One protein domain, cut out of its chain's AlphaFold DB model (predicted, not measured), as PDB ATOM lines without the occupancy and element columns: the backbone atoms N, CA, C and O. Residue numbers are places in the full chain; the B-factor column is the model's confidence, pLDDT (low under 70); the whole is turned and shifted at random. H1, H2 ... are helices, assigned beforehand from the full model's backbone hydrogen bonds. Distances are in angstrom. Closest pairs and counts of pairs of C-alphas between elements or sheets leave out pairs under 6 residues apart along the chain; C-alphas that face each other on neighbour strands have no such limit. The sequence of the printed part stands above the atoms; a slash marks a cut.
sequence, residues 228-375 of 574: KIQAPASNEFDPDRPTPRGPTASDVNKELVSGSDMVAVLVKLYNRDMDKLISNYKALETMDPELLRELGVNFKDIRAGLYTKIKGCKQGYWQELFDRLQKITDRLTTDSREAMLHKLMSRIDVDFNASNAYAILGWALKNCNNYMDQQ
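This is residues 228 to 375 of the 574 residues of the protein "DUF4942 domain-containing protein" of Marortus luteolus (UniProt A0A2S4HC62). What is the shape? Two long helices, H2 and H4, lie side by side, and beyond one end the helical hairpin of H6 and H7 adds to the length. H1 packs on H2 near that end, H3 sits in the turn at the other, and residues 228 to 248, with no named element, run from the H3 end to H1. What is it built of? The printed part has 148 residues with seven named helices, H1 to H7 in order, and no named strand: all helix. How compact is it? It is loose, with a radius of gyration of the C-alphas of 19.4 A, and elongated, 64 by 36 by 24 A.

What touches the hub? H1, residues 249 to 256, touches residues 262 to 269 of the hub H2, residues 262 to 286, at a steep tilt of 66 degrees, closest C-alphas Glu 255 and Val 265, 7.0 A. H4, residues 299 to 323, touches H2 at a shallow tilt of 9 degrees, opposite ways, closest C-alphas Tyr 270 and Tyr 317, 6.9 A. H7, residues 354 to 375, touches H2 with residues 354 to 358 alone, closest C-alphas Val 263 and Ala 354, 6.2 A. What of the others? H3, residues 289 to 294, touches no helix, and nor does H5, residues 326 to 329. H6, residues 334 to 345, touches H7, closest C-alphas Ser 336 and Tyr 371, 6.2 A, and only just touches H4, with 3 pairs within 8 A. Are the backbones helical? Each O i to N i+4 pair is within hydrogen-bond range in H3, H4 and H6, against 3 of 4 in H1, 18 of 21 in H2 and 16 of 18 in H7; H5 is too short for one.

Where do they begin and end? C-alpha 249 of H1 is at (-41.600, 31.301, 15.966), and C-alpha 375 of H7 at (-24.823, 22.978, -8.040). How long are they? H2 measures 36.9 A, H4 35.9 A and H7 30.5 A.

Is it whole? The printed part has no cut; its farthest C-alphas, of Glu 290 and Asp 373, are 64.4 A apart. Are links long? None is. Where is confidence low? Residues 231 to 250, 255 to 260, 296 and 346 to 349 are under 70.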
ATOM      1  N   LYS A 228     -27.546  21.324  45.294       86.44
ATOM      2  CA  LYS A 228     -27.631  20.666  46.612       86.44
ATOM      3  C   LYS A 228     -29.028  20.101  46.871       86.44
ATOM      4  O   LYS A 228     -29.623  20.339  47.916       86.44
ATOM      5  N   ILE A 229     -29.560  19.374  45.890       80.94
ATOM      6  CA  ILE A 229     -30.912  18.805  45.945       80.94
ATOM      7  C   ILE A 229     -30.892  17.508  46.754       80.94
ATOM      8  O   ILE A 229     -30.101  16.607  46.481       80.94
ATOM      9  N   GLN A 230     -31.796  17.394  47.721       77.19
ATOM     10  CA  GLN A 230     -31.981  16.193  48.529       77.19
ATOM     11  C   GLN A 230     -33.206  15.423  48.019       77.19
ATOM     12  O   GLN A 230     -34.339  15.815  48.274       77.19
ATOM     13  N   ALA A 231     -32.984  14.341  47.271       69.31
ATOM     14  CA  ALA A 231     -34.050  13.495  46.729       69.31
ATOM     15  C   ALA A 231     -33.704  11.999  46.878       69.31
ATOM     16  O   ALA A 231     -32.520  11.651  46.933       69.31
ATOM     17  N   PRO A 232     -34.703  11.097  46.937       66.44
ATOM     18  CA  PRO A 232     -34.469   9.656  47.016       66.44
ATOM     19  C   PRO A 232     -33.703   9.128  45.799       66.44
ATOM     20  O   PRO A 232     -33.942   9.555  44.668       66.44
ATOM     21  N   ALA A 233     -32.835   8.142  46.024       59.16
ATOM     22  CA  ALA A 233     -32.212   7.362  44.961       59.16
ATOM     23  C   ALA A 233     -33.067   6.114  44.676       59.16
ATOM     24  O   ALA A 233     -33.120   5.200  45.497       59.16
ATOM     25  N   SER A 234     -33.743   6.066  43.528       59.03
ATOM     26  CA  SER A 234     -34.356   4.839  42.992       59.03
ATOM     27  C   SER A 234     -33.761   4.480  41.619       59.03
ATOM     28  O   SER A 234     -32.998   5.253  41.036       59.03
ATOM     29  N   ASN A 235     -34.047   3.276  41.118       49.88
ATOM     30  CA  ASN A 235     -33.390   2.722  39.924       49.88
ATOM     31  C   ASN A 235     -34.202   2.832  38.623       49.88
ATOM     32  O   ASN A 235     -33.658   2.525  37.563       49.88
ATOM     33  N   GLU A 236     -35.459   3.270  38.670       49.84
ATOM     34  CA  GLU A 236     -36.318   3.336  37.483       49.84
ATOM     35  C   GLU A 236     -36.247   4.725  36.845       49.84
ATOM     36  O   GLU A 236     -36.704   5.707  37.419       49.84
ATOM     37  N   PHE A 237     -35.626   4.785  35.665       50.06
ATOM     38  CA  PHE A 237     -35.564   5.958  34.793       50.06
ATOM     39  C   PHE A 237     -36.489   5.711  33.597       50.06
ATOM     40  O   PHE A 237     -36.328   4.699  32.914       50.06
ATOM     41  N   ASP A 238     -37.421   6.632  33.336       51.50
ATOM     42  CA  ASP A 238     -38.275   6.627  32.142       51.50
ATOM     43  C   ASP A 238     -37.679   7.559  31.058       51.50
ATOM     44  O   ASP A 238     -37.687   8.786  31.234       51.50
ATOM     45  N   PRO A 239     -37.125   7.008  29.958       51.19
ATOM     46  CA  PRO A 239     -36.471   7.772  28.896       51.19
ATOM     47  C   PRO A 239     -37.424   8.578  27.995       51.19
ATOM     48  O   PRO A 239     -36.938   9.450  27.276       51.19
ATOM     49  N   ASP A 240     -38.744   8.354  28.037       49.97
ATOM     50  CA  ASP A 240     -39.700   8.921  27.064       49.97
ATOM     51  C   ASP A 240     -40.349  10.255  27.499       49.97
ATOM     52  O   ASP A 240     -41.363  10.698  26.947       49.97
ATOM     53  N   ARG A 241     -39.760  10.971  28.468       54.44
ATOM     54  CA  ARG A 241     -40.260  12.303  28.861       54.44
ATOM     55  C   ARG A 241     -40.020  13.341  27.751       54.44
ATOM     56  O   ARG A 241     -38.904  13.457  27.247       54.44
ATOM     57  N   PRO A 242     -41.024  14.173  27.409       47.31
ATOM     58  CA  PRO A 242     -40.910  15.142  26.324       47.31
ATOM     59  C   PRO A 242     -39.765  16.132  26.571       47.31
ATOM     60  O   PRO A 242     -39.719  16.834  27.586       47.31
ATOM     61  N   THR A 243     -38.849  16.218  25.607       51.31
ATOM     62  CA  THR A 243     -37.808  17.248  25.561       51.31
ATOM     63  C   THR A 243     -38.459  18.623  25.366       51.31
ATOM     64  O   THR A 243     -39.342  18.745  24.508       51.31
ATOM     65  N   PRO A 244     -38.051  19.681  26.092       51.22
ATOM     66  CA  PRO A 244     -38.523  21.029  25.803       51.22
ATOM     67  C   PRO A 244     -38.193  21.395  24.359       51.22
ATOM     68  O   PRO A 244     -37.085  21.150  23.882       51.22
ATOM     69  N   ARG A 245     -39.173  21.987  23.678       56.06
ATOM     70  CA  ARG A 245     -38.983  22.623  22.375       56.06
ATOM     71  C   ARG A 245     -38.267  23.959  22.587       56.06
ATOM     72  O   ARG A 245     -38.465  24.592  23.622       56.06
ATOM     73  N   GLY A 246     -37.445  24.356  21.616       58.44
ATOM     74  CA  GLY A 246     -36.852  25.695  21.550       58.44
ATOM     75  C   GLY A 246     -37.896  26.817  21.513       58.44
ATOM     76  O   GLY A 246     -39.091  26.568  21.710       58.44
ATOM     77  N   PRO A 247     -37.474  28.062  21.237       65.75
ATOM     78  CA  PRO A 247     -38.409  29.174  21.171       65.75
ATOM     79  C   PRO A 247     -39.457  28.891  20.090       65.75
ATOM     80  O   PRO A 247     -39.154  28.294  19.056       65.75
ATOM     81  N   THR A 248     -40.703  29.314  20.303       69.19
ATOM     82  CA  THR A 248     -41.675  29.265  19.208       69.19
ATOM     83  C   THR A 248     -41.419  30.427  18.254       69.19
ATOM     84  O   THR A 248     -41.084  31.533  18.689       69.19
ATOM     85  N   ALA A 249     -41.679  30.228  16.958       65.69
ATOM     86  CA  ALA A 249     -41.600  31.301  15.966       65.69
ATOM     87  C   ALA A 249     -42.412  32.548  16.383       65.69
ATOM     88  O   ALA A 249     -42.021  33.678  16.091       65.69
ATOM     89  N   SER A 250     -43.521  32.363  17.115       68.56
ATOM     90  CA  SER A 250     -44.340  33.468  17.625       68.56
ATOM     91  C   SER A 250     -43.668  34.298  18.723       68.56
ATOM     92  O   SER A 250     -43.888  35.508  18.769       68.56
ATOM     93  N   ASP A 251     -42.841  33.690  19.575       70.25
ATOM     94  CA  ASP A 251     -42.147  34.400  20.654       70.25
ATOM     95  C   ASP A 251     -41.025  35.269  20.090       70.25
ATOM     96  O   ASP A 251     -40.897  36.441  20.447       70.25
ATOM     97  N   VAL A 252     -40.276  34.725  19.129       70.00
ATOM     98  CA  VAL A 252     -39.203  35.447  18.434       70.00
ATOM     99  C   VAL A 252     -39.776  36.595  17.598       70.00
ATOM    100  O   VAL A 252     -39.262  37.712  17.636       70.00
ATOM    101  N   ASN A 253     -40.879  36.355  16.878       72.44
ATOM    102  CA  ASN A 253     -41.493  37.375  16.029       72.44
ATOM    103  C   ASN A 253     -42.022  38.573  16.828       72.44
ATOM    104  O   ASN A 253     -41.952  39.682  16.312       72.44
ATOM    105  N   LYS A 254     -42.501  38.392  18.069       74.62
ATOM    106  CA  LYS A 254     -42.934  39.504  18.939       74.62
ATOM    107  C   LYS A 254     -41.776  40.432  19.321       74.62
ATOM    108  O   LYS A 254     -41.950  41.646  19.317       74.62
ATOM    109  N   GLU A 255     -40.604  39.878  19.624       68.94
ATOM    110  CA  GLU A 255     -39.420  40.655  20.029       68.94
ATOM    111  C   GLU A 255     -38.718  41.315  18.826       68.94
ATOM    112  O   GLU A 255     -38.212  42.433  18.943       68.94
ATOM    113  N   LEU A 256     -38.743  40.681  17.646       64.69
ATOM    114  CA  LEU A 256     -38.160  41.212  16.400       64.69
ATOM    115  C   LEU A 256     -38.829  42.503  15.894       64.69
ATOM    116  O   LEU A 256     -38.177  43.285  15.203       64.69
ATOM    117  N   VAL A 257     -40.091  42.777  16.261       57.53
ATOM    118  CA  VAL A 257     -40.807  44.022  15.884       57.53
ATOM    119  C   VAL A 257     -40.077  45.284  16.379       57.53
ATOM    120  O   VAL A 257     -40.279  46.367  15.840       57.53
ATOM    121  N   SER A 258     -39.167  45.148  17.350       54.38
ATOM    122  CA  SER A 258     -38.352  46.244  17.890       54.38
ATOM    123  C   SER A 258     -37.187  46.713  16.996       54.38
ATOM    124  O   SER A 258     -36.495  47.655  17.371       54.38
ATOM    125  N   GLY A 259     -36.947  46.090  15.832       57.19
ATOM    126  CA  GLY A 259     -35.853  46.472  14.918       57.19
ATOM    127  C   GLY A 259     -34.451  46.036  15.373       57.19
ATOM    128  O   GLY A 259     -33.453  46.541  14.864       57.19
ATOM    129  N   SER A 260     -34.380  45.111  16.333       64.06
ATOM    130  CA  SER A 260     -33.140  44.580  16.912       64.06
ATOM    131  C   SER A 260     -32.495  43.497  16.033       64.06
ATOM    132  O   SER A 260     -33.191  42.778  15.315       64.06
ATOM    133  N   ASP A 261     -31.169  43.348  16.123       81.19
ATOM    134  CA  ASP A 261     -30.420  42.274  15.453       81.19
ATOM    135  C   ASP A 261     -30.935  40.881  15.854       81.19
ATOM    136  O   ASP A 261     -31.133  40.588  17.035       81.19
ATOM    137  N   MET A 262     -31.137  40.008  14.867       82.81
ATOM    138  CA  MET A 262     -31.761  38.701  15.080       82.81
ATOM    139  C   MET A 262     -30.932  37.788  15.987       82.81
ATOM    140  O   MET A 262     -31.502  37.103  16.838       82.81
ATOM    141  N   VAL A 263     -29.603  37.780  15.834       86.56
ATOM    142  CA  VAL A 263     -28.721  36.982  16.701       86.56
ATOM    143  C   VAL A 263     -28.814  37.498  18.132       86.56
ATOM    144  O   VAL A 263     -29.005  36.701  19.046       86.56
ATOM    145  N   ALA A 264     -28.784  38.817  18.334       87.12
ATOM    146  CA  ALA A 264     -28.956  39.410  19.657       87.12
ATOM    147  C   ALA A 264     -30.307  39.040  20.306       87.12
ATOM    148  O   ALA A 264     -30.343  38.695  21.489       87.12
ATOM    149  N   VAL A 265     -31.409  39.056  19.544       87.50
ATOM    150  CA  VAL A 265     -32.738  38.646  20.039       87.50
ATOM    151  C   VAL A 265     -32.748  37.172  20.440       87.50
ATOM    152  O   VAL A 265     -33.191  36.844  21.540       87.50
ATOM    153  N   LEU A 266     -32.236  36.282  19.586       89.56
ATOM    154  CA  LEU A 266     -32.189  34.850  19.888       89.56
ATOM    155  C   LEU A 266     -31.302  34.557  21.101       89.56
ATOM    156  O   LEU A 266     -31.697  33.768  21.951       89.56
ATOM    157  N   VAL A 267     -30.151  35.220  21.234       90.94
ATOM    158  CA  VAL A 267     -29.254  35.064  22.393       90.94
ATOM    159  C   VAL A 267     -29.916  35.566  23.676       90.94
ATOM    160  O   VAL A 267     -29.847  34.895  24.703       90.94
ATOM    161  N   LYS A 268     -30.614  36.708  23.632       90.94
ATOM    162  CA  LYS A 268     -31.386  37.223  24.775       90.94
ATOM    163  C   LYS A 268     -32.446  36.216  25.228       90.94
ATOM    164  O   LYS A 268     -32.581  35.965  26.425       90.94
ATOM    165  N   LEU A 269     -33.201  35.658  24.283       90.56
ATOM    166  CA  LEU A 269     -34.240  34.669  24.567       90.56
ATOM    167  C   LEU A 269     -33.638  33.363  25.106       90.56
ATOM    168  O   LEU A 269     -34.123  32.852  26.113       90.56
ATOM    169  N   TYR A 270     -32.541  32.890  24.508       91.50
ATOM    170  CA  TYR A 270     -31.811  31.709  24.964       91.50
ATOM    171  C   TYR A 270     -31.339  31.866  26.407       91.50
ATOM    172  O   TYR A 270     -31.651  31.021  27.242       91.50
ATOM    173  N   ASN A 271     -30.666  32.975  26.724       91.75
ATOM    174  CA  ASN A 271     -30.183  33.246  28.075       91.75
ATOM    175  C   ASN A 271     -31.342  33.315  29.074       91.75
ATOM    176  O   ASN A 271     -31.284  32.668  30.110       91.75
ATOM    177  N   ARG A 272     -32.443  33.998  28.734       90.81
ATOM    178  CA  ARG A 272     -33.647  34.046  29.582       90.81
ATOM    179  C   ARG A 272     -34.211  32.650  29.861       90.81
ATOM    180  O   ARG A 272     -34.586  32.350  30.994       90.81
ATOM    181  N   ASP A 273     -34.329  31.818  28.832       89.56
ATOM    182  CA  ASP A 273     -34.910  30.482  28.963       89.56
ATOM    183  C   ASP A 273     -33.972  29.538  29.733       89.56
ATOM    184  O   ASP A 273     -34.441  28.751  30.560       89.56
ATOM    185  N   MET A 274     -32.658  29.673  29.537       89.50
ATOM    186  CA  MET A 274     -31.626  28.982  30.312       89.50
ATOM    187  C   MET A 274     -31.616  29.418  31.778       89.50
ATOM    188  O   MET A 274     -31.658  28.562  32.659       89.50
ATOM    189  N   ASP A 275     -31.658  30.719  32.064       91.00
ATOM    190  CA  ASP A 275     -31.716  31.257  33.428       91.00
ATOM    191  C   ASP A 275     -32.971  30.777  34.152       91.00
ATOM    192  O   ASP A 275     -32.915  30.364  35.313       91.00
ATOM    193  N   LYS A 276     -34.114  30.763  33.457       90.56
ATOM    194  CA  LYS A 276     -35.367  30.217  33.983       90.56
ATOM    195  C   LYS A 276     -35.245  28.721  34.266       90.56
ATOM    196  O   LYS A 276     -35.700  28.263  35.313       90.56
ATOM    197  N   LEU A 277     -34.642  27.956  33.355       89.12
ATOM    198  CA  LEU A 277     -34.408  26.526  33.539       89.12
ATOM    199  C   LEU A 277     -33.538  26.273  34.776       89.12
ATOM    200  O   LEU A 277     -33.948  25.517  35.654       89.12
ATOM    201  N   ILE A 278     -32.387  26.939  34.883       89.06
ATOM    202  CA  ILE A 278     -31.470  26.797  36.020       89.06
ATOM    203  C   ILE A 278     -32.140  27.239  37.324       89.06
ATOM    204  O   ILE A 278     -32.072  26.511  38.312       89.06
ATOM    205  N   SER A 279     -32.859  28.365  37.324       89.75
ATOM    206  CA  SER A 279     -33.574  28.874  38.505       89.75
ATOM    207  C   SER A 279     -34.645  27.901  39.001       89.75
ATOM    208  O   SER A 279     -34.778  27.690  40.204       89.75
ATOM    209  N   ASN A 280     -35.374  27.246  38.092       87.88
ATOM    210  CA  ASN A 280     -36.367  26.235  38.461       87.88
ATOM    211  C   ASN A 280     -35.725  25.014  39.131       87.88
ATOM    212  O   ASN A 280     -36.252  24.503  40.113       87.88
ATOM    213  N   TYR A 281     -34.583  24.551  38.617       88.62
ATOM    214  CA  TYR A 281     -33.845  23.447  39.235       88.62
ATOM    215  C   TYR A 281     -33.206  23.863  40.561       88.62
ATOM    216  O   TYR A 281     -33.160  23.068  41.492       88.62
ATOM    217  N   LYS A 282     -32.780  25.123  40.685       88.62
ATOM    218  CA  LYS A 282     -32.297  25.693  41.944       88.62
ATOM    219  C   LYS A 282     -33.378  25.778  43.014       88.62
ATOM    220  O   LYS A 282     -33.098  25.500  44.172       88.62
ATOM    221  N   ALA A 283     -34.619  26.071  42.637       88.19
ATOM    222  CA  ALA A 283     -35.739  26.066  43.574       88.19
ATOM    223  C   ALA A 283     -35.965  24.686  44.227       88.19
ATOM    224  O   ALA A 283     -36.404  24.624  45.376       88.19
ATOM    225  N   LEU A 284     -35.591  23.587  43.553       86.12
ATOM    226  CA  LEU A 284     -35.669  22.233  44.119       86.12
ATOM    227  C   LEU A 284     -34.752  22.040  45.336       86.12
ATOM    228  O   LEU A 284     -35.027  21.166  46.150       86.12
ATOM    229  N   GLU A 285     -33.697  22.849  45.502       87.19
ATOM    230  CA  GLU A 285     -32.835  22.809  46.698       87.19
ATOM    231  C   GLU A 285     -33.586  23.217  47.971       87.19
ATOM    232  O   GLU A 285     -33.192  22.841  49.071       87.19
ATOM    233  N   THR A 286     -34.658  23.996  47.826       86.44
ATOM    234  CA  THR A 286     -35.453  24.514  48.949       86.44
ATOM    235  C   THR A 286     -36.672  23.653  49.277       86.44
ATOM    236  O   THR A 286     -37.375  23.936  50.245       86.44
ATOM    237  N   MET A 287     -36.949  22.623  48.470       82.75
ATOM    238  CA  MET A 287     -38.104  21.747  48.660       82.75
ATOM    239  C   MET A 287     -37.824  20.667  49.704       82.75
ATOM    240  O   MET A 287     -36.709  20.163  49.812       82.75
ATOM    241  N   ASP A 288     -38.870  20.284  50.436       78.25
ATOM    242  CA  ASP A 288     -38.806  19.190  51.401       78.25
ATOM    243  C   ASP A 288     -38.507  17.851  50.687       78.25
ATOM    244  O   ASP A 288     -39.241  17.474  49.761       78.25
ATOM    245  N   PRO A 289     -37.458  17.113  51.098       76.62
ATOM    246  CA  PRO A 289     -37.147  15.790  50.560       76.62
ATOM    247  C   PRO A 289     -38.305  14.791  50.654       76.62
ATOM    248  O   PRO A 289     -38.446  13.938  49.772       76.62
ATOM    249  N   GLU A 290     -39.145  14.875  51.694       73.31
ATOM    250  CA  GLU A 290     -40.305  13.988  51.834       73.31
ATOM    251  C   GLU A 290     -41.362  14.275  50.764       73.31
ATOM    252  O   GLU A 290     -41.878  13.340  50.151       73.31
ATOM    253  N   LEU A 291     -41.592  15.552  50.448       77.69
ATOM    254  CA  LEU A 291     -42.500  15.972  49.380       77.69
ATOM    255  C   LEU A 291     -41.988  15.537  47.999       77.69
ATOM    256  O   LEU A 291     -42.754  15.043  47.174       77.69
ATOM    257  N   LEU A 292     -40.684  15.678  47.735       76.19
ATOM    258  CA  LEU A 292     -40.083  15.201  46.482       76.19
ATOM    259  C   LEU A 292     -40.242  13.682  46.322       76.19
ATOM    260  O   LEU A 292     -40.524  13.203  45.221       76.19
ATOM    261  N   ARG A 293     -40.123  12.932  47.425       70.81
ATOM    262  CA  ARG A 293     -40.374  11.487  47.453       70.81
ATOM    263  C   ARG A 293     -41.834  11.152  47.150       70.81
ATOM    264  O   ARG A 293     -42.076  10.253  46.351       70.81
ATOM    265  N   GLU A 294     -42.792  11.857  47.753       71.44
ATOM    266  CA  GLU A 294     -44.230  11.662  47.495       71.44
ATOM    267  C   GLU A 294     -44.609  11.939  46.037       71.44
ATOM    268  O   GLU A 294     -45.424  11.225  45.457       71.44
ATOM    269  N   LEU A 295     -43.966  12.931  45.415       74.19
ATOM    270  CA  LEU A 295     -44.140  13.267  44.000       74.19
ATOM    271  C   LEU A 295     -43.443  12.280  43.044       74.19
ATOM    272  O   LEU A 295     -43.500  12.467  41.827       74.19
ATOM    273  N   GLY A 296     -42.768  11.249  43.565       69.50
ATOM    274  CA  GLY A 296     -42.033  10.267  42.768       69.50
ATOM    275  C   GLY A 296     -40.808  10.853  42.059       69.50
ATOM    276  O   GLY A 296     -40.407  10.357  41.008       69.50
ATOM    277  N   VAL A 297     -40.230  11.936  42.587       73.25
ATOM    278  CA  VAL A 297     -39.077  12.610  41.984       73.25
ATOM    279  C   VAL A 297     -37.778  11.982  42.491       73.25
ATOM    280  O   VAL A 297     -37.523  11.933  43.691       73.25
ATOM    281  N   ASN A 298     -36.923  11.548  41.564       77.38
ATOM    282  CA  ASN A 298     -35.621  10.946  41.851       77.38
ATOM    283  C   ASN A 298     -34.468  11.878  41.441       77.38
ATOM    284  O   ASN A 298     -34.514  12.514  40.385       77.38
ATOM    285  N   PHE A 299     -33.401  11.921  42.245       77.81
ATOM    286  CA  PHE A 299     -32.182  12.688  41.962       77.81
ATOM    287  C   PHE A 299     -31.568  12.380  40.584       77.81
ATOM    288  O   PHE A 299     -31.195  13.293  39.844       77.81
ATOM    289  N   LYS A 300     -31.512  11.099  40.197       78.25
ATOM    290  CA  LYS A 300     -30.993  10.666  38.890       78.25
ATOM    291  C   LYS A 300     -31.815  11.252  37.739       78.25
ATOM    292  O   LYS A 300     -31.238  11.733  36.763       78.25
ATOM    293  N   ASP A 301     -33.137  11.271  37.885       76.62
ATOM    294  CA  ASP A 301     -34.066  11.794  36.880       76.62
ATOM    295  C   ASP A 301     -33.999  13.314  36.782       76.62
ATOM    296  O   ASP A 301     -34.073  13.866  35.684       76.62
ATOM    297  N   ILE A 302     -33.836  14.005  37.914       82.62
ATOM    298  CA  ILE A 302     -33.610  15.453  37.940       82.62
ATOM    299  C   ILE A 302     -32.359  15.768  37.118       82.62
ATOM    300  O   ILE A 302     -32.414  16.594  36.205       82.62
ATOM    301  N   ARG A 303     -31.250  15.083  37.399       83.75
ATOM    302  CA  ARG A 303     -29.960  15.307  36.743       83.75
ATOM    303  C   ARG A 303     -30.009  15.015  35.241       83.75
ATOM    304  O   ARG A 303     -29.679  15.889  34.439       83.75
ATOM    305  N   ALA A 304     -30.494  13.835  34.847       81.88
ATOM    306  CA  ALA A 304     -30.669  13.467  33.438       81.88
ATOM    307  C   ALA A 304     -31.670  14.388  32.720       81.88
ATOM    308  O   ALA A 304     -31.466  14.783  31.567       81.88
ATOM    309  N   GLY A 305     -32.733  14.785  33.420       83.19
ATOM    310  CA  GLY A 305     -33.710  15.751  32.946       83.19
ATOM    311  C   GLY A 305     -33.081  17.115  32.678       83.19
ATOM    312  O   GLY A 305     -33.310  17.668  31.607       83.19
ATOM    313  N   LEU A 306     -32.259  17.654  33.588       86.38
ATOM    314  CA  LEU A 306     -31.593  18.940  33.366       86.38
ATOM    315  C   LEU A 306     -30.671  18.872  32.147       86.38
ATOM    316  O   LEU A 306     -30.786  19.721  31.267       86.38
ATOM    317  N   TYR A 307     -29.829  17.838  32.058       84.88
ATOM    318  CA  TYR A 307     -28.944  17.627  30.908       84.88
ATOM    319  C   TYR A 307     -29.717  17.644  29.582       84.88
ATOM    320  O   TYR A 307     -29.390  18.384  28.652       84.88
ATOM    321  N   THR A 308     -30.806  16.877  29.522       83.81
ATOM    322  CA  THR A 308     -31.643  16.748  28.324       83.81
ATOM    323  C   THR A 308     -32.336  18.065  27.970       83.81
ATOM    324  O   THR A 308     -32.413  18.427  26.796       83.81
ATOM    325  N   LYS A 309     -32.809  18.818  28.971       85.19
ATOM    326  CA  LYS A 309     -33.441  20.130  28.774       85.19
ATOM    327  C   LYS A 309     -32.448  21.190  28.295       85.19
ATOM    328  O   LYS A 309     -32.802  21.955  27.403       85.19
ATOM    329  N   ILE A 310     -31.223  21.211  28.832       85.62
ATOM    330  CA  ILE A 310     -30.145  22.102  28.369       85.62
ATOM    331  C   ILE A 310     -29.823  21.798  26.907       85.62
ATOM    332  O   ILE A 310     -29.855  22.699  26.066       85.62
ATOM    333  N   LYS A 311     -29.598  20.515  26.584       83.25
ATOM    334  CA  LYS A 311     -29.335  20.080  25.211       83.25
ATOM    335  C   LYS A 311     -30.475  20.504  24.287       83.25
ATOM    336  O   LYS A 311     -30.212  21.198  23.312       83.25
ATOM    337  N   GLY A 312     -31.722  20.160  24.618       83.38
ATOM    338  CA  GLY A 312     -32.911  20.478  23.818       83.38
ATOM    339  C   GLY A 312     -33.128  21.977  23.592       83.38
ATOM    340  O   GLY A 312     -33.409  22.384  22.466       83.38
ATOM    341  N   CYS A 313     -32.913  22.803  24.625       85.38
ATOM    342  CA  CYS A 313     -32.952  24.261  24.509       85.38
ATOM    343  C   CYS A 313     -31.958  24.736  23.440       85.38
ATOM    344  O   CYS A 313     -32.350  25.366  22.458       85.38
ATOM    345  N   LYS A 314     -30.691  24.324  23.559       87.00
ATOM    346  CA  LYS A 314     -29.629  24.656  22.604       87.00
ATOM    347  C   LYS A 314     -29.966  24.229  21.170       87.00
ATOM    348  O   LYS A 314     -29.843  25.041  20.255       87.00
ATOM    349  N   GLN A 315     -30.431  22.989  20.962       84.69
ATOM    350  CA  GLN A 315     -30.798  22.515  19.614       84.69
ATOM    351  C   GLN A 315     -31.935  23.349  19.020       84.69
ATOM    352  O   GLN A 315     -31.892  23.696  17.843       84.69
ATOM    353  N   GLY A 316     -32.930  23.702  19.836       85.94
ATOM    354  CA  GLY A 316     -34.077  24.484  19.397       85.94
ATOM    355  C   GLY A 316     -33.714  25.895  18.929       85.94
ATOM    356  O   GLY A 316     -34.238  26.351  17.918       85.94
ATOM    357  N   TYR A 317     -32.780  26.567  19.608       89.38
ATOM    358  CA  TYR A 317     -32.296  27.887  19.187       89.38
ATOM    359  C   TYR A 317     -31.424  27.833  17.923       89.38
ATOM    360  O   TYR A 317     -31.547  28.705  17.061       89.38
ATOM    361  N   TRP A 318     -30.594  26.794  17.762       87.88
ATOM    362  CA  TRP A 318     -29.872  26.562  16.504       87.88
ATOM    363  C   TRP A 318     -30.816  26.282  15.335       87.88
ATOM    364  O   TRP A 318     -30.628  26.848  14.259       87.88
ATOM    365  N   GLN A 319     -31.839  25.451  15.549       84.75
ATOM    366  CA  GLN A 319     -32.851  25.160  14.536       84.75
ATOM    367  C   GLN A 319     -33.563  26.442  14.097       84.75
ATOM    368  O   GLN A 319     -33.599  26.734  12.907       84.75
ATOM    369  N   GLU A 320     -34.030  27.255  15.047       86.19
ATOM    370  CA  GLU A 320     -34.696  28.528  14.755       86.19
ATOM    371  C   GLU A 320     -33.783  29.495  13.978       86.19
ATOM    372  O   GLU A 320     -34.233  30.177  13.054       86.19
ATOM    373  N   LEU A 321     -32.484  29.547  14.304       86.94
ATOM    374  CA  LEU A 321     -31.517  30.342  13.544       86.94
ATOM    375  C   LEU A 321     -31.403  29.848  12.092       86.94
ATOM    376  O   LEU A 321     -31.413  30.665  11.170       86.94
ATOM    377  N   PHE A 322     -31.287  28.535  11.877       84.06
ATOM    378  CA  PHE A 322     -31.140  27.947  10.542       84.06
ATOM    379  C   PHE A 322     -32.421  28.016   9.713       84.06
ATOM    380  O   PHE A 322     -32.343  28.295   8.516       84.06
ATOM    381  N   ASP A 323     -33.590  27.867  10.329       81.06
ATOM    382  CA  ASP A 323     -34.882  28.027   9.659       81.06
ATOM    383  C   ASP A 323     -35.029  29.453   9.099       81.06
ATOM    384  O   ASP A 323     -35.554  29.666   8.004       81.06
ATOM    385  N   ARG A 324     -34.449  30.451   9.777       80.62
ATOM    386  CA  ARG A 324     -34.411  31.845   9.304       80.62
ATOM    387  C   ARG A 324     -33.373  32.110   8.211       80.62
ATOM    388  O   ARG A 324     -33.411  33.171   7.582       80.62
ATOM    389  N   LEU A 325     -32.510  31.141   7.896       79.19
ATOM    390  CA  LEU A 325     -31.634  31.181   6.719       79.19
ATOM    391  C   LEU A 325     -32.351  30.816   5.420       79.19
ATOM    392  O   LEU A 325     -31.691  30.763   4.384       79.19
ATOM    393  N   GLN A 326     -33.674  30.634   5.433       76.81
ATOM    394  CA  GLN A 326     -34.460  30.274   4.252       76.81
ATOM    395  C   GLN A 326     -34.150  31.135   3.017       76.81
ATOM    396  O   GLN A 326     -33.955  30.622   1.926       76.81
ATOM    397  N   LYS A 327     -33.974  32.450   3.177       74.56
ATOM    398  CA  LYS A 327     -33.612  33.357   2.068       74.56
ATOM    399  C   LYS A 327     -32.238  33.065   1.429       74.56
ATOM    400  O   LYS A 327     -31.986  33.502   0.304       74.56
ATOM    401  N   ILE A 328     -31.341  32.392   2.150       78.06
ATOM    402  CA  ILE A 328     -30.062  31.877   1.640       78.06
ATOM    403  C   ILE A 328     -30.272  30.483   1.062       78.06
ATOM    404  O   ILE A 328     -29.898  30.233  -0.079       78.06
ATOM    405  N   THR A 329     -30.873  29.581   1.833       81.88
ATOM    406  CA  THR A 329     -31.011  28.171   1.451       81.88
ATOM    407  C   THR A 329     -31.976  27.964   0.285       81.88
ATOM    408  O   THR A 329     -31.808  27.010  -0.466       81.88
ATOM    409  N   ASP A 330     -32.905  28.889   0.038       83.62
ATOM    410  CA  ASP A 330     -33.770  28.903  -1.147       83.62
ATOM    411  C   ASP A 330     -33.011  29.123  -2.456       83.62
ATOM    412  O   ASP A 330     -33.510  28.775  -3.523       83.62
ATOM    413  N   ARG A 331     -31.784  29.647  -2.382       87.00
ATOM    414  CA  ARG A 331     -30.868  29.749  -3.526       87.00
ATOM    415  C   ARG A 331     -30.096  28.456  -3.769       87.00
ATOM    416  O   ARG A 331     -29.334  28.373  -4.731       87.00
ATOM    417  N   LEU A 332     -30.275  27.450  -2.921       90.44
ATOM    418  CA  LEU A 332     -29.660  26.145  -3.079       90.44
ATOM    419  C   LEU A 332     -30.662  25.132  -3.632       90.44
ATOM    420  O   LEU A 332     -31.841  25.110  -3.248       90.44
ATOM    421  N   THR A 333     -30.160  24.302  -4.542       92.06
ATOM    422  CA  THR A 333     -30.798  23.068  -5.022       92.06
ATOM    423  C   THR A 333     -31.090  22.129  -3.854       92.06
ATOM    424  O   THR A 333     -30.532  22.302  -2.767       92.06
ATOM    425  N   THR A 334     -31.976  21.152  -4.049       89.19
ATOM    426  CA  THR A 334     -32.398  20.232  -2.983       89.19
ATOM    427  C   THR A 334     -31.197  19.554  -2.319       89.19
ATOM    428  O   THR A 334     -31.013  19.702  -1.110       89.19
ATOM    429  N   ASP A 335     -30.313  18.939  -3.108       86.69
ATOM    430  CA  ASP A 335     -29.152  18.204  -2.589       86.69
ATOM    431  C   ASP A 335     -28.144  19.133  -1.890       86.69
ATOM    432  O   ASP A 335     -27.665  18.841  -0.792       86.69
ATOM    433  N   SER A 336     -27.855  20.303  -2.477       87.94
ATOM    434  CA  SER A 336     -26.936  21.281  -1.869       87.94
ATOM    435  C   SER A 336     -27.488  21.868  -0.570       87.94
ATOM    436  O   SER A 336     -26.741  22.090   0.385       87.94
ATOM    437  N   ARG A 337     -28.803  22.104  -0.512       87.25
ATOM    438  CA  ARG A 337     -29.496  22.586   0.685       87.25
ATOM    439  C   ARG A 337     -29.425  21.562   1.805       87.25
ATOM    440  O   ARG A 337     -29.062  21.929   2.920       87.25
ATOM    441  N   GLU A 338     -29.750  20.305   1.517       85.38
ATOM    442  CA  GLU A 338     -29.677  19.220   2.495       85.38
ATOM    443  C   GLU A 338     -28.245  19.014   2.987       85.38
ATOM    444  O   GLU A 338     -28.021  18.975   4.195       85.38
ATOM    445  N   ALA A 339     -27.258  18.987   2.086       84.44
ATOM    446  CA  ALA A 339     -25.849  18.859   2.454       84.44
ATOM    447  C   ALA A 339     -25.380  20.010   3.360       84.44
ATOM    448  O   ALA A 339     -24.714  19.782   4.377       84.44
ATOM    449  N   MET A 340     -25.756  21.250   3.029       82.12
ATOM    450  CA  MET A 340     -25.422  22.423   3.833       82.12
ATOM    451  C   MET A 340     -26.112  22.390   5.201       82.12
ATOM    452  O   MET A 340     -25.434  22.563   6.214       82.12
ATOM    453  N   LEU A 341     -27.427  22.153   5.249       80.06
ATOM    454  CA  LEU A 341     -28.187  22.086   6.499       80.06
ATOM    455  C   LEU A 341     -27.704  20.937   7.376       80.06
ATOM    456  O   LEU A 341     -27.464  21.152   8.555       80.06
ATOM    457  N   HIS A 342     -27.453  19.757   6.814       81.44
ATOM    458  CA  HIS A 342     -26.873  18.640   7.552       81.44
ATOM    459  C   HIS A 342     -25.494  19.004   8.120       81.44
ATOM    460  O   HIS A 342     -25.210  18.735   9.289       81.44
ATOM    461  N   LYS A 343     -24.639  19.693   7.348       77.44
ATOM    462  CA  LYS A 343     -23.332  20.167   7.836       77.44
ATOM    463  C   LYS A 343     -23.471  21.226   8.936       77.44
ATOM    464  O   LYS A 343     -22.667  21.212   9.865       77.44
ATOM    465  N   LEU A 344     -24.478  22.096   8.884       75.31
ATOM    466  CA  LEU A 344     -24.784  23.072   9.938       75.31
ATOM    467  C   LEU A 344     -25.373  22.411  11.193       75.31
ATOM    468  O   LEU A 344     -24.892  22.656  12.293       75.31
ATOM    469  N   MET A 345     -26.347  21.516  11.038       70.31
ATOM    470  CA  MET A 345     -26.989  20.779  12.130       70.31
ATOM    471  C   MET A 345     -26.039  19.782  12.796       70.31
ATOM    472  O   MET A 345     -26.139  19.533  13.993       70.31
ATOM    473  N   SER A 346     -25.031  19.280  12.078       69.31
ATOM    474  CA  SER A 346     -23.944  18.506  12.694       69.31
ATOM    475  C   SER A 346     -23.114  19.313  13.708       69.31
ATOM    476  O   SER A 346     -22.309  18.731  14.429       69.31
ATOM    477  N   ARG A 347     -23.317  20.639  13.781       65.12
ATOM    478  CA  ARG A 347     -22.695  21.566  14.739       65.12
ATOM    479  C   ARG A 347     -23.619  21.936  15.903       65.12
ATOM    480  O   ARG A 347     -23.328  22.881  16.621       65.12
ATOM    481  N   ILE A 348     -24.724  21.223  16.127       61.38
ATOM    482  CA  ILE A 348     -25.616  21.493  17.272       61.38
ATOM    483  C   ILE A 348     -24.890  21.340  18.628       61.38
ATOM    484  O   ILE A 348     -25.332  21.894  19.631       61.38
ATOM    485  N   ASP A 349     -23.742  20.660  18.674       65.50
ATOM    486  CA  ASP A 349     -22.920  20.550  19.885       65.50
ATOM    487  C   ASP A 349     -22.210  21.866  20.275       65.50
ATOM    488  O   ASP A 349     -21.699  21.986  21.392       65.50
ATOM    489  N   VAL A 350     -22.235  22.882  19.406       77.94
ATOM    490  CA  VAL A 350     -21.709  24.232  19.667       77.94
ATOM    491  C   VAL A 350     -22.629  25.008  20.595       77.94
ATOM    492  O   VAL A 350     -23.846  24.997  20.413       77.94
ATOM    493  N   ASP A 351     -22.062  25.717  21.569       84.44
ATOM    494  CA  ASP A 351     -22.844  26.536  22.494       84.44
ATOM    495  C   ASP A 351     -23.541  27.688  21.763       84.44
ATOM    496  O   ASP A 351     -22.959  28.358  20.904       84.44
ATOM    497  N   PHE A 352     -24.817  27.913  22.081       88.62
ATOM    498  CA  PHE A 352     -25.592  28.966  21.436       88.62
ATOM    499  C   PHE A 352     -25.258  30.321  22.067       88.62
ATOM    500  O   PHE A 352     -25.760  30.676  23.130       88.62
ATOM    501  N   ASN A 353     -24.381  31.081  21.414       88.50
ATOM    502  CA  ASN A 353     -24.012  32.435  21.814       88.50
ATOM    503  C   ASN A 353     -23.779  33.322  20.577       88.50
ATOM    504  O   ASN A 353     -23.737  32.831  19.446       88.50
ATOM    505  N   ALA A 354     -23.632  34.634  20.780       87.06
ATOM    506  CA  ALA A 354     -23.505  35.584  19.674       87.06
ATOM    507  C   ALA A 354     -22.258  35.324  18.812       87.06
ATOM    508  O   ALA A 354     -22.351  35.298  17.586       87.06
ATOM    509  N   SER A 355     -21.105  35.089  19.447       82.69
ATOM    510  CA  SER A 355     -19.827  34.850  18.767       82.69
ATOM    511  C   SER A 355     -19.898  33.621  17.852       82.69
ATOM    512  O   SER A 355     -19.623  33.705  16.652       82.69
ATOM    513  N   ASN A 356     -20.388  32.504  18.390       83.69
ATOM    514  CA  ASN A 356     -20.583  31.247  17.674       83.69
ATOM    515  C   ASN A 356     -21.622  31.376  16.555       83.69
ATOM    516  O   ASN A 356     -21.395  30.883  15.447       83.69
ATOM    517  N   ALA A 357     -22.743  32.058  16.811       84.94
ATOM    518  CA  ALA A 357     -23.773  32.294  15.804       84.94
ATOM    519  C   ALA A 357     -23.207  33.076  14.612       84.94
ATOM    520  O   ALA A 357     -23.331  32.625  13.474       84.94
ATOM    521  N   TYR A 358     -22.507  34.192  14.845       80.50
ATOM    522  CA  TYR A 358     -21.895  34.953  13.753       80.50
ATOM    523  C   TYR A 358     -20.781  34.182  13.039       80.50
ATOM    524  O   TYR A 358     -20.686  34.271  11.814       80.50
ATOM    525  N   ALA A 359     -19.968  33.399  13.754       76.75
ATOM    526  CA  ALA A 359     -18.944  32.555  13.139       76.75
ATOM    527  C   ALA A 359     -19.566  31.509  12.198       76.75
ATOM    528  O   ALA A 359     -19.118  31.340  11.060       76.75
ATOM    529  N   ILE A 360     -20.647  30.853  12.631       79.50
ATOM    530  CA  ILE A 360     -21.376  29.875  11.818       79.50
ATOM    531  C   ILE A 360     -22.073  30.546  10.630       79.50
ATOM    532  O   ILE A 360     -22.007  30.008   9.527       79.50
ATOM    533  N   LEU A 361     -22.665  31.730  10.803       78.56
ATOM    534  CA  LEU A 361     -23.257  32.510   9.708       78.56
ATOM    535  C   LEU A 361     -22.210  32.958   8.678       78.56
ATOM    536  O   LEU A 361     -22.441  32.857   7.471       78.56
ATOM    537  N   GLY A 362     -21.041  33.411   9.134       75.00
ATOM    538  CA  GLY A 362     -19.918  33.768   8.268       75.00
ATOM    539  C   GLY A 362     -19.399  32.562   7.485       75.00
ATOM    540  O   GLY A 362     -19.205  32.644   6.270       75.00
ATOM    541  N   TRP A 363     -19.256  31.412   8.152       76.12
ATOM    542  CA  TRP A 363     -18.920  30.151   7.491       76.12
ATOM    543  C   TRP A 363     -19.996  29.746   6.475       76.12
ATOM    544  O   TRP A 363     -19.659  29.384   5.347       76.12
ATOM    545  N   ALA A 364     -21.277  29.845   6.837       76.69
ATOM    546  CA  ALA A 364     -22.402  29.512   5.972       76.69
ATOM    547  C   ALA A 364     -22.382  30.353   4.692       76.69
ATOM    548  O   ALA A 364     -22.475  29.786   3.610       76.69
ATOM    549  N   LEU A 365     -22.162  31.670   4.789       75.31
ATOM    550  CA  LEU A 365     -21.995  32.538   3.619       75.31
ATOM    551  C   LEU A 365     -20.814  32.118   2.737       75.31
ATOM    552  O   LEU A 365     -20.983  31.949   1.532       75.31
ATOM    553  N   LYS A 366     -19.625  31.946   3.336       72.50
ATOM    554  CA  LYS A 366     -18.392  31.602   2.605       72.50
ATOM    555  C   LYS A 366     -18.561  30.305   1.819       72.50
ATOM    556  O   LYS A 366     -18.112  30.210   0.683       72.50
ATOM    557  N   ASN A 367     -19.206  29.310   2.424       76.38
ATOM    558  CA  ASN A 367     -19.380  27.998   1.808       76.38
ATOM    559  C   ASN A 367     -20.589  27.944   0.870       76.38
ATOM    560  O   ASN A 367     -20.543  27.194  -0.096       76.38
ATOM    561  N   CYS A 368     -21.637  28.744   1.103       81.88
ATOM    562  CA  CYS A 368     -22.817  28.795   0.235       81.88
ATOM    563  C   CYS A 368     -22.443  29.162  -1.205       81.88
ATOM    564  O   CYS A 368     -22.906  28.507  -2.128       81.88
ATOM    565  N   ASN A 369     -21.526  30.112  -1.398       84.50
ATOM    566  CA  ASN A 369     -21.020  30.471  -2.727       84.50
ATOM    567  C   ASN A 369     -20.389  29.274  -3.462       84.50
ATOM    568  O   ASN A 369     -20.668  29.052  -4.637       84.50
ATOM    569  N   ASN A 370     -19.623  28.440  -2.749       86.25
ATOM    570  CA  ASN A 370     -19.064  27.214  -3.327       86.25
ATOM    571  C   ASN A 370     -20.169  26.220  -3.714       86.25
ATOM    572  O   ASN A 370     -20.100  25.629  -4.790       86.25
ATOM    573  N   TYR A 371     -21.199  26.053  -2.874       88.50
ATOM    574  CA  TYR A 371     -22.362  25.228  -3.222       88.50
ATOM    575  C   TYR A 371     -23.115  25.793  -4.429       88.50
ATOM    576  O   TYR A 371     -23.507  25.020  -5.291       88.50
ATOM    577  N   MET A 372     -23.280  27.118  -4.534       89.69
ATOM    578  CA  MET A 372     -23.963  27.780  -5.653       89.69
ATOM    579  C   MET A 372     -23.247  27.579  -6.992       89.69
ATOM    580  O   MET A 372     -23.910  27.409  -8.016       89.69
ATOM    581  N   ASP A 373     -21.916  27.578  -6.993       91.62
ATOM    582  CA  ASP A 373     -21.126  27.272  -8.186       91.62
ATOM    583  C   ASP A 373     -21.193  25.776  -8.528       91.62
ATOM    584  O   ASP A 373     -21.460  25.398  -9.672       91.62
ATOM    585  N   GLN A 374     -21.019  24.913  -7.525       91.81
ATOM    586  CA  GLN A 374     -21.011  23.464  -7.711       91.81
ATOM    587  C   GLN A 374     -22.371  22.930  -8.191       91.81
ATOM    588  O   GLN A 374     -22.421  22.138  -9.130       91.81
ATOM    589  N   GLN A 375     -23.484  23.410  -7.632       94.19
ATOM    590  CA  GLN A 375     -24.823  22.978  -8.040       94.19
ATOM    591  C   GLN A 375     -25.167  23.374  -9.481       94.19
ATOM    592  O   GLN A 375     -25.902  22.653 -10.153       94.19
TER     593      GLN A 375